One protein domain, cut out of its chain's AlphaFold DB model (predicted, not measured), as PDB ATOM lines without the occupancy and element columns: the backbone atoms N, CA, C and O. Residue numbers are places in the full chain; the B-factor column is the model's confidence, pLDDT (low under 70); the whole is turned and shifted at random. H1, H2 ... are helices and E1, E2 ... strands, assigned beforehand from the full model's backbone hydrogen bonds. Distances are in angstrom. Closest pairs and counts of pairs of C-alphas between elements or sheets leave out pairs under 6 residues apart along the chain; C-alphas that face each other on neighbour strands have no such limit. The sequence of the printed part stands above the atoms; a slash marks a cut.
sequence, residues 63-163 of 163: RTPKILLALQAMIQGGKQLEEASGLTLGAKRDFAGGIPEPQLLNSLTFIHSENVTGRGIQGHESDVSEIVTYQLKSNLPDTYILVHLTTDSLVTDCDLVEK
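This is residues 63 to 163 of the 163 residues of an uncharacterized protein of Arundinibacter roseus (UniProt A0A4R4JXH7). A strongly twisted wall of four strands, E1 to E4, has the helix H1 over one face, while the short helices H2 and H3 gather at the far end of H1, beyond the E4 edge of the sheet. E1 bends, so that its first residue, Leu 108, comes to H1. The printed part has 101 residues, with three named helices and then four named strands, H1 H2 H3 E1 E2 E3 E4; the class is mixed and the sheet, in the order E1 E2 E3 E4, is antiparallel. It is compact, with a radius of gyration of the C-alphas of 12.7 A and spans of 35 by 31 by 20 A.

H1, residues 63 to 76, and H2, residues 78 to 83, form a helical hairpin: they touch through residues 70 to 74 of H1, closest at the C-alphas of Ala 73 and Leu 81, 4.7 A, at a shallow tilt of 31 degrees, opposite ways. H3, residues 89 to 94, is close to H2 but not clearly touching, with the C-alphas of Leu 81 and Lys 92 closest at 5.9 A. Every O i to N i+4 pair of H1, H2 and H3 is within hydrogen-bond range. E1, residues 108 to 115, bends by 63 degrees at residue 111. E1, E2 (130 to 136), E3 (143 to 149) and E4 (155 to 162) make a meander, each strand the antiparallel neighbour of the one before. Within hydrogen-bond range are N 133 and O 112 at 2.8 A, N 147 and O 132 at 2.8 A, and N 144 and O 161 at 2.8 A. H1 is on the sheet; its closest C-alphas to E4 are Ala 70 and Val 155, 6.8 A. H3 only grazes the sheet, with the C-alphas of Ala 91 and Thr 156 closest at 5.2 A. H2 is not on it.

H1 begins at C-alpha 63 (0.105, 22.047, -15.321) and is 20.2 A long; H2 is 9.0 A and H3 8.7 A. E1 measures 19.4 A, E2 18.7 A, E3 19.5 A, and E4 20.5 A, ending at C-alpha 162 (-20.742, 22.276, -4.974).

The two C-alphas farthest apart, of Gly 118 and Asn 139, are 36.9 A apart. The printed part has no cut. The links H3 to E1 and E1 to E2 are long; in the latter, residues 122 to 123 pair with 126 to 127, antiparallel. The pLDDT is under 70 at residues 101 to 104, 138 to 141 and 163.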
ATOM      1  N   ARG A  63       0.582  23.119 -16.199       92.88
ATOM      2  CA  ARG A  63       0.105  22.047 -15.321       92.88
ATOM      3  C   ARG A  63      -1.386  21.792 -15.478       92.88
ATOM      4  O   ARG A  63      -1.794  20.632 -15.540       92.88
ATOM      5  N   THR A  64      -2.184  22.847 -15.622       93.00
ATOM      6  CA  THR A  64      -3.648  22.754 -15.740       93.00
ATOM      7  C   THR A  64      -4.114  21.787 -16.845       93.00
ATOM      8  O   THR A  64      -4.928  20.908 -16.550       93.00
ATOM      9  N   PRO A  65      -3.577  21.822 -18.085       93.44
ATOM     10  CA  PRO A  65      -3.945  20.851 -19.119       93.44
ATOM     11  C   PRO A  65      -3.585  19.399 -18.774       93.44
ATOM     12  O   PRO A  65      -4.321  18.484 -19.137       93.44
ATOM     13  N   LYS A  66      -2.473  19.165 -18.063       95.31
ATOM     14  CA  LYS A  66      -2.055  17.813 -17.649       95.31
ATOM     15  C   LYS A  66      -3.001  17.245 -16.596       95.31
ATOM     16  O   LYS A  66      -3.381  16.080 -16.686       95.31
ATOM     17  N   ILE A  67      -3.408  18.079 -15.640       95.50
ATOM     18  CA  ILE A  67      -4.402  17.716 -14.627       95.50
ATOM     19  C   ILE A  67      -5.749  17.426 -15.286       95.50
ATOM     20  O   ILE A  67      -6.355  16.406 -14.984       95.50
ATOM     21  N   LEU A  68      -6.192  18.257 -16.234       93.81
ATOM     22  CA  LEU A  68      -7.428  18.000 -16.975       93.81
ATOM     23  C   LEU A  68      -7.402  16.627 -17.670       93.81
ATOM     24  O   LEU A  68      -8.365  15.876 -17.550       93.81
ATOM     25  N   LEU A  69      -6.299  16.274 -18.337       94.56
ATOM     26  CA  LEU A  69      -6.142  14.962 -18.975       94.56
ATOM     27  C   LEU A  69      -6.181  13.808 -17.961       94.56
ATOM     28  O   LEU A  69      -6.822  12.793 -18.220       94.56
ATOM     29  N   ALA A  70      -5.532  13.964 -16.804       95.69
ATOM     30  CA  ALA A  70      -5.569  12.969 -15.733       95.69
ATOM     31  C   ALA A  70      -6.999  12.761 -15.199       95.69
ATOM     32  O   ALA A  70      -7.458  11.626 -15.093       95.69
ATOM     33  N   LEU A  71      -7.735  13.844 -14.947       94.19
ATOM     34  CA  LEU A  71      -9.123  13.787 -14.481       94.19
ATOM     35  C   LEU A  71     -10.060  13.169 -15.529       94.19
ATOM     36  O   LEU A  71     -10.932  12.369 -15.196       94.19
ATOM     37  N   GLN A  72      -9.862  13.483 -16.811       92.88
ATOM     38  CA  GLN A  72     -10.608  12.855 -17.904       92.88
ATOM     39  C   GLN A  72     -10.334  11.347 -17.990       92.88
ATOM     40  O   GLN A  72     -11.265  10.572 -18.212       92.88
ATOM     41  N   ALA A  73      -9.091  10.919 -17.764       94.75
ATOM     42  CA  ALA A  73      -8.747   9.504 -17.693       94.75
ATOM     43  C   ALA A  73      -9.396   8.813 -16.475       94.75
ATOM     44  O   ALA A  73      -9.920   7.712 -16.622       94.75
ATOM     45  N   MET A  74      -9.440   9.472 -15.308       93.88
ATOM     46  CA  MET A  74     -10.159   8.989 -14.113       93.88
ATOM     47  C   MET A  74     -11.653   8.804 -14.362       93.88
ATOM     48  O   MET A  74     -12.209   7.783 -13.972       93.88
ATOM     49  N   ILE A  75     -12.300   9.741 -15.056       91.44
ATOM     50  CA  ILE A  75     -13.704   9.600 -15.460       91.44
ATOM     51  C   ILE A  75     -13.899   8.374 -16.351       91.44
ATOM     52  O   ILE A  75     -14.826   7.598 -16.135       91.44
ATOM     53  N   GLN A  76     -13.065   8.231 -17.381       91.88
ATOM     54  CA  GLN A  76     -13.235   7.188 -18.393       91.88
ATOM     55  C   GLN A  76     -12.910   5.791 -17.856       91.88
ATOM     56  O   GLN A  76     -13.511   4.815 -18.306       91.88
ATOM     57  N   GLY A  77     -11.970   5.693 -16.914       92.94
ATOM     58  CA  GLY A  77     -11.479   4.420 -16.406       92.94
ATOM     59  C   GLY A  77     -10.774   3.583 -17.479       92.94
ATOM     60  O   GLY A  77     -10.324   4.080 -18.521       92.94
ATOM     61  N   GLY A  78     -10.676   2.280 -17.215       94.12
ATOM     62  CA  GLY A  78     -10.149   1.282 -18.145       94.12
ATOM     63  C   GLY A  78      -8.777   1.637 -18.728       94.12
ATOM     64  O   GLY A  78      -7.896   2.161 -18.050       94.12
ATOM     65  N   LYS A  79      -8.597   1.368 -20.023       93.88
ATOM     66  CA  LYS A  79      -7.300   1.517 -20.699       93.88
ATOM     67  C   LYS A  79      -6.760   2.955 -20.694       93.88
ATOM     68  O   LYS A  79      -5.557   3.156 -20.578       93.88
ATOM     69  N   GLN A  80      -7.642   3.950 -20.801       91.94
ATOM     70  CA  GLN A  80      -7.245   5.364 -20.792       91.94
ATOM     71  C   GLN A  80      -6.643   5.756 -19.442       91.94
ATOM     72  O   GLN A  80      -5.646   6.472 -19.387       91.94
ATOM     73  N   LEU A  81      -7.202   5.220 -18.356       95.56
ATOM     74  CA  LEU A  81      -6.653   5.381 -17.019       95.56
ATOM     75  C   LEU A  81      -5.311   4.660 -16.844       95.56
ATOM     76  O   LEU A  81      -4.360   5.237 -16.313       95.56
ATOM     77  N   GLU A  82      -5.218   3.413 -17.304       94.94
ATOM     78  CA  GLU A  82      -3.995   2.607 -17.208       94.94
ATOM     79  C   GLU A  82      -2.800   3.301 -17.882       94.94
ATOM     80  O   GLU A  82      -1.702   3.351 -17.314       94.94
ATOM     81  N   GLU A  83      -3.019   3.897 -19.056       94.94
ATOM     82  CA  GLU A  83      -1.985   4.547 -19.872       94.94
ATOM     83  C   GLU A  83      -1.681   5.997 -19.450       94.94
ATOM     84  O   GLU A  83      -0.639   6.542 -19.819       94.94
ATOM     85  N   ALA A  84      -2.534   6.627 -18.636       96.06
ATOM     86  CA  ALA A  84      -2.363   8.019 -18.231       96.06
ATOM     87  C   ALA A  84      -1.113   8.217 -17.355       96.06
ATOM     88  O   ALA A  84      -0.976   7.644 -16.275       96.06
ATOM     89  N   SER A  85      -0.179   9.061 -17.792       95.31
ATOM     90  CA  SER A  85       1.073   9.326 -17.067       95.31
ATOM     91  C   SER A  85       0.927  10.306 -15.900       95.31
ATOM     92  O   SER A  85       1.812  10.376 -15.056       95.31
ATOM     93  N   GLY A  86      -0.178  11.054 -15.838       96.62
ATOM     94  CA  GLY A  86      -0.432  12.080 -14.821       96.62
ATOM     95  C   GLY A  86      -1.055  11.570 -13.520       96.62
ATOM     96  O   GLY A  86      -1.564  12.384 -12.757       96.62
ATOM     97  N   LEU A  87      -1.069  10.253 -13.285       98.00
ATOM     98  CA  LEU A  87      -1.773   9.615 -12.169       98.00
ATOM     99  C   LEU A  87      -0.868   8.666 -11.391       98.00
ATOM    100  O   LEU A  87      -0.031   7.971 -11.974       98.00
ATOM    101  N   THR A  88      -1.086   8.593 -10.081       98.00
ATOM    102  CA  THR A  88      -0.439   7.596  -9.220       98.00
ATOM    103  C   THR A  88      -0.965   6.188  -9.506       98.00
ATOM    104  O   THR A  88      -2.053   5.995 -10.053       98.00
ATOM    105  N   LEU A  89      -0.191   5.164  -9.128       97.00
ATOM    106  CA  LEU A  89      -0.611   3.767  -9.292       97.00
ATOM    107  C   LEU A  89      -1.855   3.432  -8.457       97.00
ATOM    108  O   LEU A  89      -2.721   2.702  -8.936       97.00
ATOM    109  N   GLY A  90      -1.957   3.980  -7.241       96.62
ATOM    110  CA  GLY A  90      -3.126   3.797  -6.379       96.62
ATOM    111  C   GLY A  90      -4.390   4.381  -7.006       96.62
ATOM    112  O   GLY A  90      -5.393   3.678  -7.105       96.62
ATOM    113  N   ALA A  91      -4.311   5.604  -7.545       97.00
ATOM    114  CA  ALA A  91      -5.421   6.210  -8.277       97.00
ATOM    115  C   ALA A  91      -5.856   5.342  -9.469       97.00
ATOM    116  O   ALA A  91      -7.035   5.041  -9.629       97.00
ATOM    117  N   LYS A  92      -4.910   4.862 -10.286       97.50
ATOM    118  CA  LYS A  92      -5.236   3.997 -11.435       97.50
ATOM    119  C   LYS A  92      -5.981   2.726 -11.034       97.50
ATOM    120  O   LYS A  92      -6.903   2.309 -11.727       97.50
ATOM    121  N   ARG A  93      -5.565   2.101  -9.934       96.44
ATOM    122  CA  ARG A  93      -6.201   0.888  -9.413       96.44
ATOM    123  C   ARG A  93      -7.620   1.177  -8.931       96.44
ATOM    124  O   ARG A  93      -8.542   0.452  -9.292       96.44
ATOM    125  N   ASP A  94      -7.785   2.225  -8.135       94.88
ATOM    126  CA  ASP A  94      -9.038   2.476  -7.423       94.88
ATOM    127  C   ASP A  94     -10.097   3.136  -8.326       94.88
ATOM    128  O   ASP A  94     -11.289   2.882  -8.157       94.88
ATOM    129  N   PHE A  95      -9.676   3.883  -9.353       94.31
ATOM    130  CA  PHE A  95     -10.561   4.468 -10.368       94.31
ATOM    131  C   PHE A  95     -10.705   3.612 -11.636       94.31
ATOM    132  O   PHE A  95     -11.259   4.081 -12.628       94.31
ATOM    133  N   ALA A  96     -10.258   2.348 -11.638       94.25
ATOM    134  CA  ALA A  96     -10.291   1.471 -12.818       94.25
ATOM    135  C   ALA A  96     -11.674   1.371 -13.490       94.25
ATOM    136  O   ALA A  96     -11.762   1.249 -14.714       94.25
ATOM    137  N   GLY A  97     -12.750   1.457 -12.700       91.69
ATOM    138  CA  GLY A  97     -14.137   1.433 -13.178       91.69
ATOM    139  C   GLY A  97     -14.663   2.755 -13.750       91.69
ATOM    140  O   GLY A  97     -15.791   2.779 -14.238       91.69
ATOM    141  N   GLY A  98     -13.875   3.828 -13.704       90.50
ATOM    142  CA  GLY A  98     -14.313   5.178 -14.044       90.50
ATOM    143  C   GLY A  98     -15.098   5.859 -12.920       90.50
ATOM    144  O   GLY A  98     -15.444   5.245 -11.908       90.50
ATOM    145  N   ILE A  99     -15.406   7.140 -13.119       86.62
ATOM    146  CA  ILE A  99     -16.242   7.947 -12.218       86.62
ATOM    147  C   ILE A  99     -17.542   8.289 -12.965       86.62
ATOM    148  O   ILE A  99     -17.470   8.772 -14.098       86.62
ATOM    149  N   PRO A 100     -18.734   8.076 -12.374       72.25
ATOM    150  CA  PRO A 100     -20.023   8.204 -13.067       72.25
ATOM    151  C   PRO A 100     -20.446   9.638 -13.463       72.25
ATOM    152  O   PRO A 100     -21.597   9.843 -13.844       72.25
ATOM    153  N   GLU A 101     -19.542  10.623 -13.460       68.25
ATOM    154  CA  GLU A 101     -19.842  12.043 -13.725       68.25
ATOM    155  C   GLU A 101     -19.074  12.627 -14.935       68.25
ATOM    156  O   GLU A 101     -18.306  13.584 -14.814       68.25
ATOM    157  N   PRO A 102     -19.280  12.100 -16.158       56.78
ATOM    158  CA  PRO A 102     -18.451  12.451 -17.310       56.78
ATOM    159  C   PRO A 102     -18.699  13.839 -17.919       56.78
ATOM    160  O   PRO A 102     -17.943  14.261 -18.793       56.78
ATOM    161  N   GLN A 103     -19.752  14.560 -17.522       59.84
ATOM    162  CA  GLN A 103     -20.235  15.730 -18.276       59.84
ATOM    163  C   GLN A 103     -19.641  17.077 -17.831       59.84
ATOM    164  O   GLN A 103     -19.883  18.091 -18.486       59.84
ATOM    165  N   LEU A 104     -18.858  17.111 -16.748       64.12
ATOM    166  CA  LEU A 104     -18.451  18.368 -16.104       64.12
ATOM    167  C   LEU A 104     -17.009  18.811 -16.417       64.12
ATOM    168  O   LEU A 104     -16.670  19.976 -16.216       64.12
ATOM    169  N   LEU A 105     -16.164  17.930 -16.963       79.06
ATOM    170  CA  LEU A 105     -14.713  18.143 -17.082       79.06
ATOM    171  C   LEU A 105     -14.257  18.488 -18.513       79.06
ATOM    172  O   LEU A 105     -13.503  17.757 -19.155       79.06
ATOM    173  N   ASN A 106     -14.701  19.650 -19.005       81.31
ATOM    174  CA  ASN A 106     -14.270  20.196 -20.304       81.31
ATOM    175  C   ASN A 106     -13.178  21.265 -20.182       81.31
ATOM    176  O   ASN A 106     -12.357  21.425 -21.082       81.31
ATOM    177  N   SER A 107     -13.175  22.026 -19.088       87.00
ATOM    178  CA  SER A 107     -12.133  23.015 -18.822       87.00
ATOM    179  C   SER A 107     -12.056  23.361 -17.342       87.00
ATOM    180  O   SER A 107     -13.059  23.314 -16.625       87.00
ATOM    181  N   LEU A 108     -10.852  23.726 -16.915       89.06
ATOM    182  CA  LEU A 108     -10.523  24.109 -15.551       89.06
ATOM    183  C   LEU A 108     -10.092  25.571 -15.534       89.06
ATOM    184  O   LEU A 108      -9.296  25.997 -16.371       89.06
ATOM    185  N   THR A 109     -10.602  26.327 -14.567       88.56
ATOM    186  CA  THR A 109     -10.086  27.660 -14.236       88.56
ATOM    187  C   THR A 109      -9.409  27.575 -12.882       88.56
ATOM    188  O   THR A 109     -10.045  27.172 -11.911       88.56
ATOM    189  N   PHE A 110      -8.118  27.899 -12.819       89.81
ATOM    190  CA  PHE A 110      -7.367  27.889 -11.565       89.81
ATOM    191  C   PHE A 110      -7.977  28.871 -10.563       89.81
ATOM    192  O   PHE A 110      -8.288  30.008 -10.921       89.81
ATOM    193  N   ILE A 111      -8.138  28.422  -9.317       88.38
ATOM    194  CA  ILE A 111      -8.629  29.250  -8.215       88.38
ATOM    195  C   ILE A 111      -7.552  29.417  -7.155       88.38
ATOM    196  O   ILE A 111      -7.248  30.541  -6.783       88.38
ATOM    197  N   HIS A 112      -6.978  28.331  -6.645       88.94
ATOM    198  CA  HIS A 112      -5.977  28.390  -5.576       88.94
ATOM    199  C   HIS A 112      -5.146  27.111  -5.545       88.94
ATOM    200  O   HIS A 112      -5.587  26.066  -6.020       88.94
ATOM    201  N   SER A 113      -3.973  27.176  -4.924       90.50
ATOM    202  CA  SER A 113      -3.171  26.006  -4.573       90.50
ATOM    203  C   SER A 113      -2.611  26.136  -3.164       90.50
ATOM    204  O   SER A 113      -2.058  27.174  -2.804       90.50
ATOM    205  N   GLU A 114      -2.700  25.065  -2.387       90.50
ATOM    206  CA  GLU A 114      -2.208  24.999  -1.014       90.50
ATOM    207  C   GLU A 114      -1.131  23.921  -0.889       90.50
ATOM    208  O   GLU A 114      -1.383  22.758  -1.203       90.50
ATOM    209  N   ASN A 115       0.047  24.272  -0.362       92.12
ATOM    210  CA  ASN A 115       1.021  23.266   0.056       92.12
ATOM    211  C   ASN A 115       0.557  22.610   1.365       92.12
ATOM    212  O   ASN A 115       0.369  23.275   2.390       92.12
ATOM    213  N   VAL A 116       0.418  21.289   1.336       92.56
ATOM    214  CA  VAL A 116      -0.030  20.473   2.469       92.56
ATOM    215  C   VAL A 116       1.001  19.431   2.902       92.56
ATOM    216  O   VAL A 116       0.684  18.521   3.672       92.56
ATOM    217  N   THR A 117       2.251  19.569   2.454       93.81
ATOM    218  CA  THR A 117       3.347  18.675   2.833       93.81
ATOM    219  C   THR A 117       3.470  18.574   4.356       93.81
ATOM    220  O   THR A 117       3.382  19.566   5.079       93.81
ATOM    221  N   GLY A 118       3.661  17.353   4.862       90.75
ATOM    222  CA  GLY A 118       3.824  17.098   6.296       90.75
ATOM    223  C   GLY A 118       2.528  17.144   7.113       90.75
ATOM    224  O   GLY A 118       2.578  16.900   8.316       90.75
ATOM    225  N   ARG A 119       1.362  17.395   6.494       89.56
ATOM    226  CA  ARG A 119       0.057  17.341   7.183       89.56
ATOM    227  C   ARG A 119      -0.511  15.920   7.311       89.56
ATOM    228  O   ARG A 119      -1.546  15.750   7.941       89.56
ATOM    229  N   GLY A 120       0.149  14.909   6.734       90.56
ATOM    230  CA  GLY A 120      -0.286  13.506   6.790       90.56
ATOM    231  C   GLY A 120      -1.540  13.205   5.959       90.56
ATOM    232  O   GLY A 120      -2.287  12.286   6.285       90.56
ATOM    233  N   ILE A 121      -1.803  14.007   4.923       91.75
ATOM    234  CA  ILE A 121      -2.913  13.787   3.990       91.75
ATOM    235  C   ILE A 121      -2.469  12.754   2.957       91.75
ATOM    236  O   ILE A 121      -1.402  12.893   2.361       91.75
ATOM    237  N   GLN A 122      -3.303  11.741   2.741       94.31
ATOM    238  CA  GLN A 122      -3.082  10.693   1.752       94.31
ATOM    239  C   GLN A 122      -4.332  10.528   0.894       94.31
ATOM    240  O   GLN A 122      -5.443  10.589   1.422       94.31
ATOM    241  N   GLY A 123      -4.138  10.286  -0.398       92.94
ATOM    242  CA  GLY A 123      -5.190   9.899  -1.336       92.94
ATOM    243  C   GLY A 123      -4.721   8.673  -2.103       92.94
ATOM    244  O   GLY A 123      -3.617   8.690  -2.646       92.94
ATOM    245  N   HIS A 124      -5.509   7.596  -2.085       94.62
ATOM    246  CA  HIS A 124      -5.192   6.333  -2.767       94.62
ATOM    247  C   HIS A 124      -3.736   5.865  -2.553       94.62
ATOM    248  O   HIS A 124      -2.959   5.719  -3.496       94.62
ATOM    249  N   GLU A 125      -3.352   5.680  -1.283       94.56
ATOM    250  CA  GLU A 125      -2.021   5.209  -0.841       94.56
ATOM    251  C   GLU A 125      -0.832   6.131  -1.164       94.56
ATOM    252  O   GLU A 125       0.311   5.755  -0.905       94.56
ATOM    253  N   SER A 126      -1.064   7.340  -1.682       96.81
ATOM    254  CA  SER A 126       0.008   8.303  -1.956       96.81
ATOM    255  C   SER A 126      -0.091   9.526  -1.055       96.81
ATOM    256  O   SER A 126      -1.184  10.037  -0.798       96.81
ATOM    257  N   ASP A 127       1.062  10.020  -0.607       97.12
ATOM    258  CA  ASP A 127       1.147  11.252   0.169       97.12
ATOM    259  C   ASP A 127       0.795  12.468  -0.695       97.12
ATOM    260  O   ASP A 127       1.316  12.657  -1.801       97.12
ATOM    261  N   VAL A 128      -0.072  13.322  -0.160       96.81
ATOM    262  CA  VAL A 128      -0.475  14.572  -0.801       96.81
ATOM    263  C   VAL A 128       0.458  15.686  -0.346       96.81
ATOM    264  O   VAL A 128       0.662  15.921   0.847       96.81
ATOM    265  N   SER A 129       1.024  16.394  -1.316       96.56
ATOM    266  CA  SER A 129       1.929  17.523  -1.092       96.56
ATOM    267  C   SER A 129       1.286  18.867  -1.416       96.56
ATOM    268  O   SER A 129       1.633  19.876  -0.802       96.56
ATOM    269  N   GLU A 130       0.325  18.875  -2.335       95.25
ATOM    270  CA  GLU A 130      -0.365  20.073  -2.789       95.25
ATOM    271  C   GLU A 130      -1.824  19.741  -3.093       95.25
ATOM    272  O   GLU A 130      -2.139  18.665  -3.604       95.25
ATOM    273  N   ILE A 131      -2.709  20.678  -2.777       94.19
ATOM    274  CA  ILE A 131      -4.113  20.622  -3.169       94.19
ATOM    275  C   ILE A 131      -4.385  21.812  -4.061       94.19
ATOM    276  O   ILE A 131      -4.188  22.958  -3.652       94.19
ATOM    277  N   VAL A 132      -4.830  21.533  -5.282       93.38
ATOM    278  CA  VAL A 132      -5.148  22.562  -6.267       93.38
ATOM    279  C   VAL A 132      -6.648  22.620  -6.459       93.38
ATOM    280  O   VAL A 132      -7.288  21.618  -6.767       93.38
ATOM    281  N   THR A 133      -7.215  23.801  -6.278       91.38
ATOM    282  CA  THR A 133      -8.632  24.054  -6.492       91.38
ATOM    283  C   THR A 133      -8.838  24.682  -7.857       91.38
ATOM    284  O   THR A 133      -8.269  25.734  -8.169       91.38
ATOM    285  N   TYR A 134      -9.711  24.065  -8.642       90.19
ATOM    286  CA  TYR A 134     -10.192  24.607  -9.902       90.19
ATOM    287  C   TYR A 134     -11.694  24.840  -9.837       90.19
ATOM    288  O   TYR A 134     -12.424  24.096  -9.186       90.19
ATOM    289  N   GLN A 135     -12.164  25.845 -10.561       87.94
ATOM    290  CA  GLN A 135     -13.567  25.957 -10.927       87.94
ATOM    291  C   GLN A 135     -13.792  25.209 -12.240       87.94
ATOM    292  O   GLN A 135     -13.040  25.388 -13.210       87.94
ATOM    293  N   LEU A 136     -14.836  24.386 -12.279       84.75
ATOM    294  CA  LEU A 136     -15.267  23.727 -13.503       84.75
ATOM    295  C   LEU A 136     -16.059  24.722 -14.339       84.75
ATOM    296  O   LEU A 136     -17.069  25.267 -13.894       84.75
ATOM    297  N   LYS A 137     -15.620  24.960 -15.576       72.00
ATOM    298  CA  LYS A 137     -16.422  25.743 -16.519       72.00
ATOM    299  C   LYS A 137     -17.491  24.819 -17.095       72.00
ATOM    300  O   LYS A 137     -17.277  24.149 -18.106       72.00
ATOM    301  N   SER A 138     -18.617  24.748 -16.403       65.69
ATOM    302  CA  SER A 138     -19.777  23.965 -16.810       65.69
ATOM    303  C   SER A 138     -21.018  24.855 -16.901       65.69
ATOM    304  O   SER A 138     -20.972  26.048 -16.597       65.69
ATOM    305  N   ASN A 139     -22.134  24.279 -17.342       58.41
ATOM    306  CA  ASN A 139     -23.427  24.968 -17.353       58.41
ATOM    307  C   ASN A 139     -24.010  25.120 -15.934       58.41
ATOM    308  O   ASN A 139     -25.032  25.782 -15.767       58.41
ATOM    309  N   LEU A 140     -23.381  24.491 -14.936       60.66
ATOM    310  CA  LEU A 140     -23.700  24.628 -13.525       60.66
ATOM    311  C   LEU A 140     -22.792  25.716 -12.927       60.66
ATOM    312  O   LEU A 140     -21.564  25.568 -12.967       60.66
ATOM    313  N   PRO A 141     -23.354  26.824 -12.414       64.19
ATOM    314  CA  PRO A 141     -22.579  27.742 -11.594       64.19
ATOM    315  C   PRO A 141     -22.123  27.026 -10.312       64.19
ATOM    316  O   PRO A 141     -22.808  26.140  -9.814       64.19
ATOM    317  N   ASP A 142     -20.960  27.428  -9.792       75.44
ATOM    318  CA  ASP A 142     -20.483  27.079  -8.445       75.44
ATOM    319  C   ASP A 142     -20.033  25.630  -8.174       75.44
ATOM    320  O   ASP A 142     -19.966  25.201  -7.022       75.44
ATOM    321  N   THR A 143     -19.598  24.902  -9.208       83.75
ATOM    322  CA  THR A 143     -18.894  23.621  -9.029       83.75
ATOM    323  C   THR A 143     -17.370  23.794  -9.042       83.75
ATOM    324  O   THR A 143     -16.781  24.327  -9.992       83.75
ATOM    325  N   TYR A 144     -16.719  23.290  -8.000       87.19
ATOM    326  CA  TYR A 144     -15.270  23.271  -7.827       87.19
ATOM    327  C   TYR A 144     -14.760  21.836  -7.798       87.19
ATOM    328  O   TYR A 144     -15.463  20.922  -7.375       87.19
ATOM    329  N   ILE A 145     -13.514  21.648  -8.212       89.94
ATOM    330  CA  ILE A 145     -12.793  20.394  -8.034       89.94
ATOM    331  C   ILE A 145     -11.517  20.658  -7.243       89.94
ATOM    332  O   ILE A 145     -10.736  21.556  -7.577       89.94
ATOM    333  N   LEU A 146     -11.326  19.895  -6.171       92.69
ATOM    334  CA  LEU A 146     -10.083  19.848  -5.418       92.69
ATOM    335  C   LEU A 146      -9.275  18.673  -5.945       92.69
ATOM    336  O   LEU A 146      -9.744  17.542  -5.935       92.69
ATOM    337  N   VAL A 147      -8.070  18.946  -6.421       95.00
ATOM    338  CA  VAL A 147      -7.170  17.949  -6.993       95.00
ATOM    339  C   VAL A 147      -6.017  17.734  -6.027       95.00
ATOM    340  O   VAL A 147      -5.307  18.684  -5.689       95.00
ATOM    341  N   HIS A 148      -5.819  16.490  -5.603       96.56
ATOM    342  CA  HIS A 148      -4.754  16.096  -4.688       96.56
ATOM    343  C   HIS A 148      -3.522  15.660  -5.479       96.56
ATOM    344  O   HIS A 148      -3.585  14.702  -6.256       96.56
ATOM    345  N   LEU A 149      -2.404  16.357  -5.276       97.44
ATOM    346  CA  LEU A 149      -1.157  16.129  -6.000       97.44
ATOM    347  C   LEU A 149      -0.046  15.609  -5.087       97.44
ATOM    348  O   LEU A 149       0.181  16.123  -3.985       97.44
ATOM    349  N   THR A 150       0.709  14.633  -5.586       97.75
ATOM    350  CA  THR A 150       1.985  14.214  -4.984       97.75
ATOM    351  C   THR A 150       3.081  15.255  -5.233       97.75
ATOM    352  O   THR A 150       2.895  16.195  -6.008       97.75
ATOM    353  N   THR A 151       4.250  15.088  -4.606       96.50
ATOM    354  CA  THR A 151       5.423  15.957  -4.840       96.50
ATOM    355  C   THR A 151       5.890  15.952  -6.294       96.50
ATOM    356  O   THR A 151       6.436  16.943  -6.770       96.50
ATOM    357  N   ASP A 152       5.624  14.862  -7.015       95.62
ATOM    358  CA  ASP A 152       5.943  14.702  -8.437       95.62
ATOM    359  C   ASP A 152       4.847  15.279  -9.350       95.62
ATOM    360  O   ASP A 152       4.858  15.064 -10.562       95.62
ATOM    361  N   SER A 153       3.886  16.017  -8.780       95.00
ATOM    362  CA  SER A 153       2.727  16.586  -9.480       95.00
ATOM    363  C   SER A 153       1.822  15.541 -10.148       95.00
ATOM    364  O   SER A 153       1.138  15.852 -11.126       95.00
ATOM    365  N   LEU A 154       1.794  14.310  -9.629       97.69
ATOM    366  CA  LEU A 154       0.848  13.283 -10.067       97.69
ATOM    367  C   LEU A 154      -0.471  13.442  -9.318       97.69
ATOM    368  O   LEU A 154      -0.475  13.629  -8.101       97.69
ATOM    369  N   VAL A 155      -1.584  13.322 -10.038       97.88
ATOM    370  CA  VAL A 155      -2.916  13.277  -9.437       97.88
ATOM    371  C   VAL A 155      -3.060  11.955  -8.694       97.88
ATOM    372  O   VAL A 155      -2.805  10.887  -9.252       97.88
ATOM    373  N   THR A 156      -3.445  12.032  -7.424       97.69
ATOM    374  CA  THR A 156      -3.718  10.840  -6.620       97.69
ATOM    375  C   THR A 156      -5.178  10.708  -6.226       97.69
ATOM    376  O   THR A 156      -5.622   9.594  -6.007       97.69
ATOM    377  N   ASP A 157      -5.921  11.814  -6.154       95.44
ATOM    378  CA  ASP A 157      -7.341  11.833  -5.795       95.44
ATOM    379  C   ASP A 157      -7.985  13.161  -6.235       95.44
ATOM    380  O   ASP A 157      -7.275  14.141  -6.505       95.44
ATOM    381  N   CYS A 158      -9.313  13.235  -6.259       93.44
ATOM    382  CA  CYS A 158     -10.048  14.481  -6.438       93.44
ATOM    383  C   CYS A 158     -11.422  14.481  -5.756       93.44
ATOM    384  O   CYS A 158     -12.137  13.484  -5.794       93.44
ATOM    385  N   ASP A 159     -11.830  15.642  -5.244       89.69
ATOM    386  CA  ASP A 159     -13.167  15.867  -4.688       89.69
ATOM    387  C   ASP A 159     -13.936  16.894  -5.518       89.69
ATOM    388  O   ASP A 159     -13.426  17.986  -5.799       89.69
ATOM    389  N   LEU A 160     -15.186  16.577  -5.858       86.75
ATOM    390  CA  LEU A 160     -16.135  17.542  -6.405       86.75
ATOM    391  C   LEU A 160     -16.837  18.268  -5.255       86.75
ATOM    392  O   LEU A 160     -17.367  17.637  -4.339       86.75
ATOM    393  N   VAL A 161     -16.854  19.596  -5.299       82.25
ATOM    394  CA  VAL A 161     -17.501  20.427  -4.284       82.25
ATOM    395  C   VAL A 161     -18.430  21.421  -4.952       82.25
ATOM    396  O   VAL A 161     -18.004  22.280  -5.721       82.25
ATOM    397  N   GLU A 162     -19.708  21.310  -4.621       78.12
ATOM    398  CA  GLU A 162     -20.742  22.276  -4.974       78.12
ATOM    399  C   GLU A 162     -20.894  23.292  -3.837       78.12
ATOM    400  O   GLU A 162     -20.748  22.944  -2.659       78.12
ATOM    401  N   LYS A 163     -21.150  24.554  -4.185       67.19
ATOM    402  CA  LYS A 163     -21.387  25.633  -3.223       67.19
ATOM    403  C   LYS A 163     -22.829  26.125  -3.267       67.19
ATOM    404  O   LYS A 163     -23.401  26.183  -4.373       67.19
TER     405      LYS A 163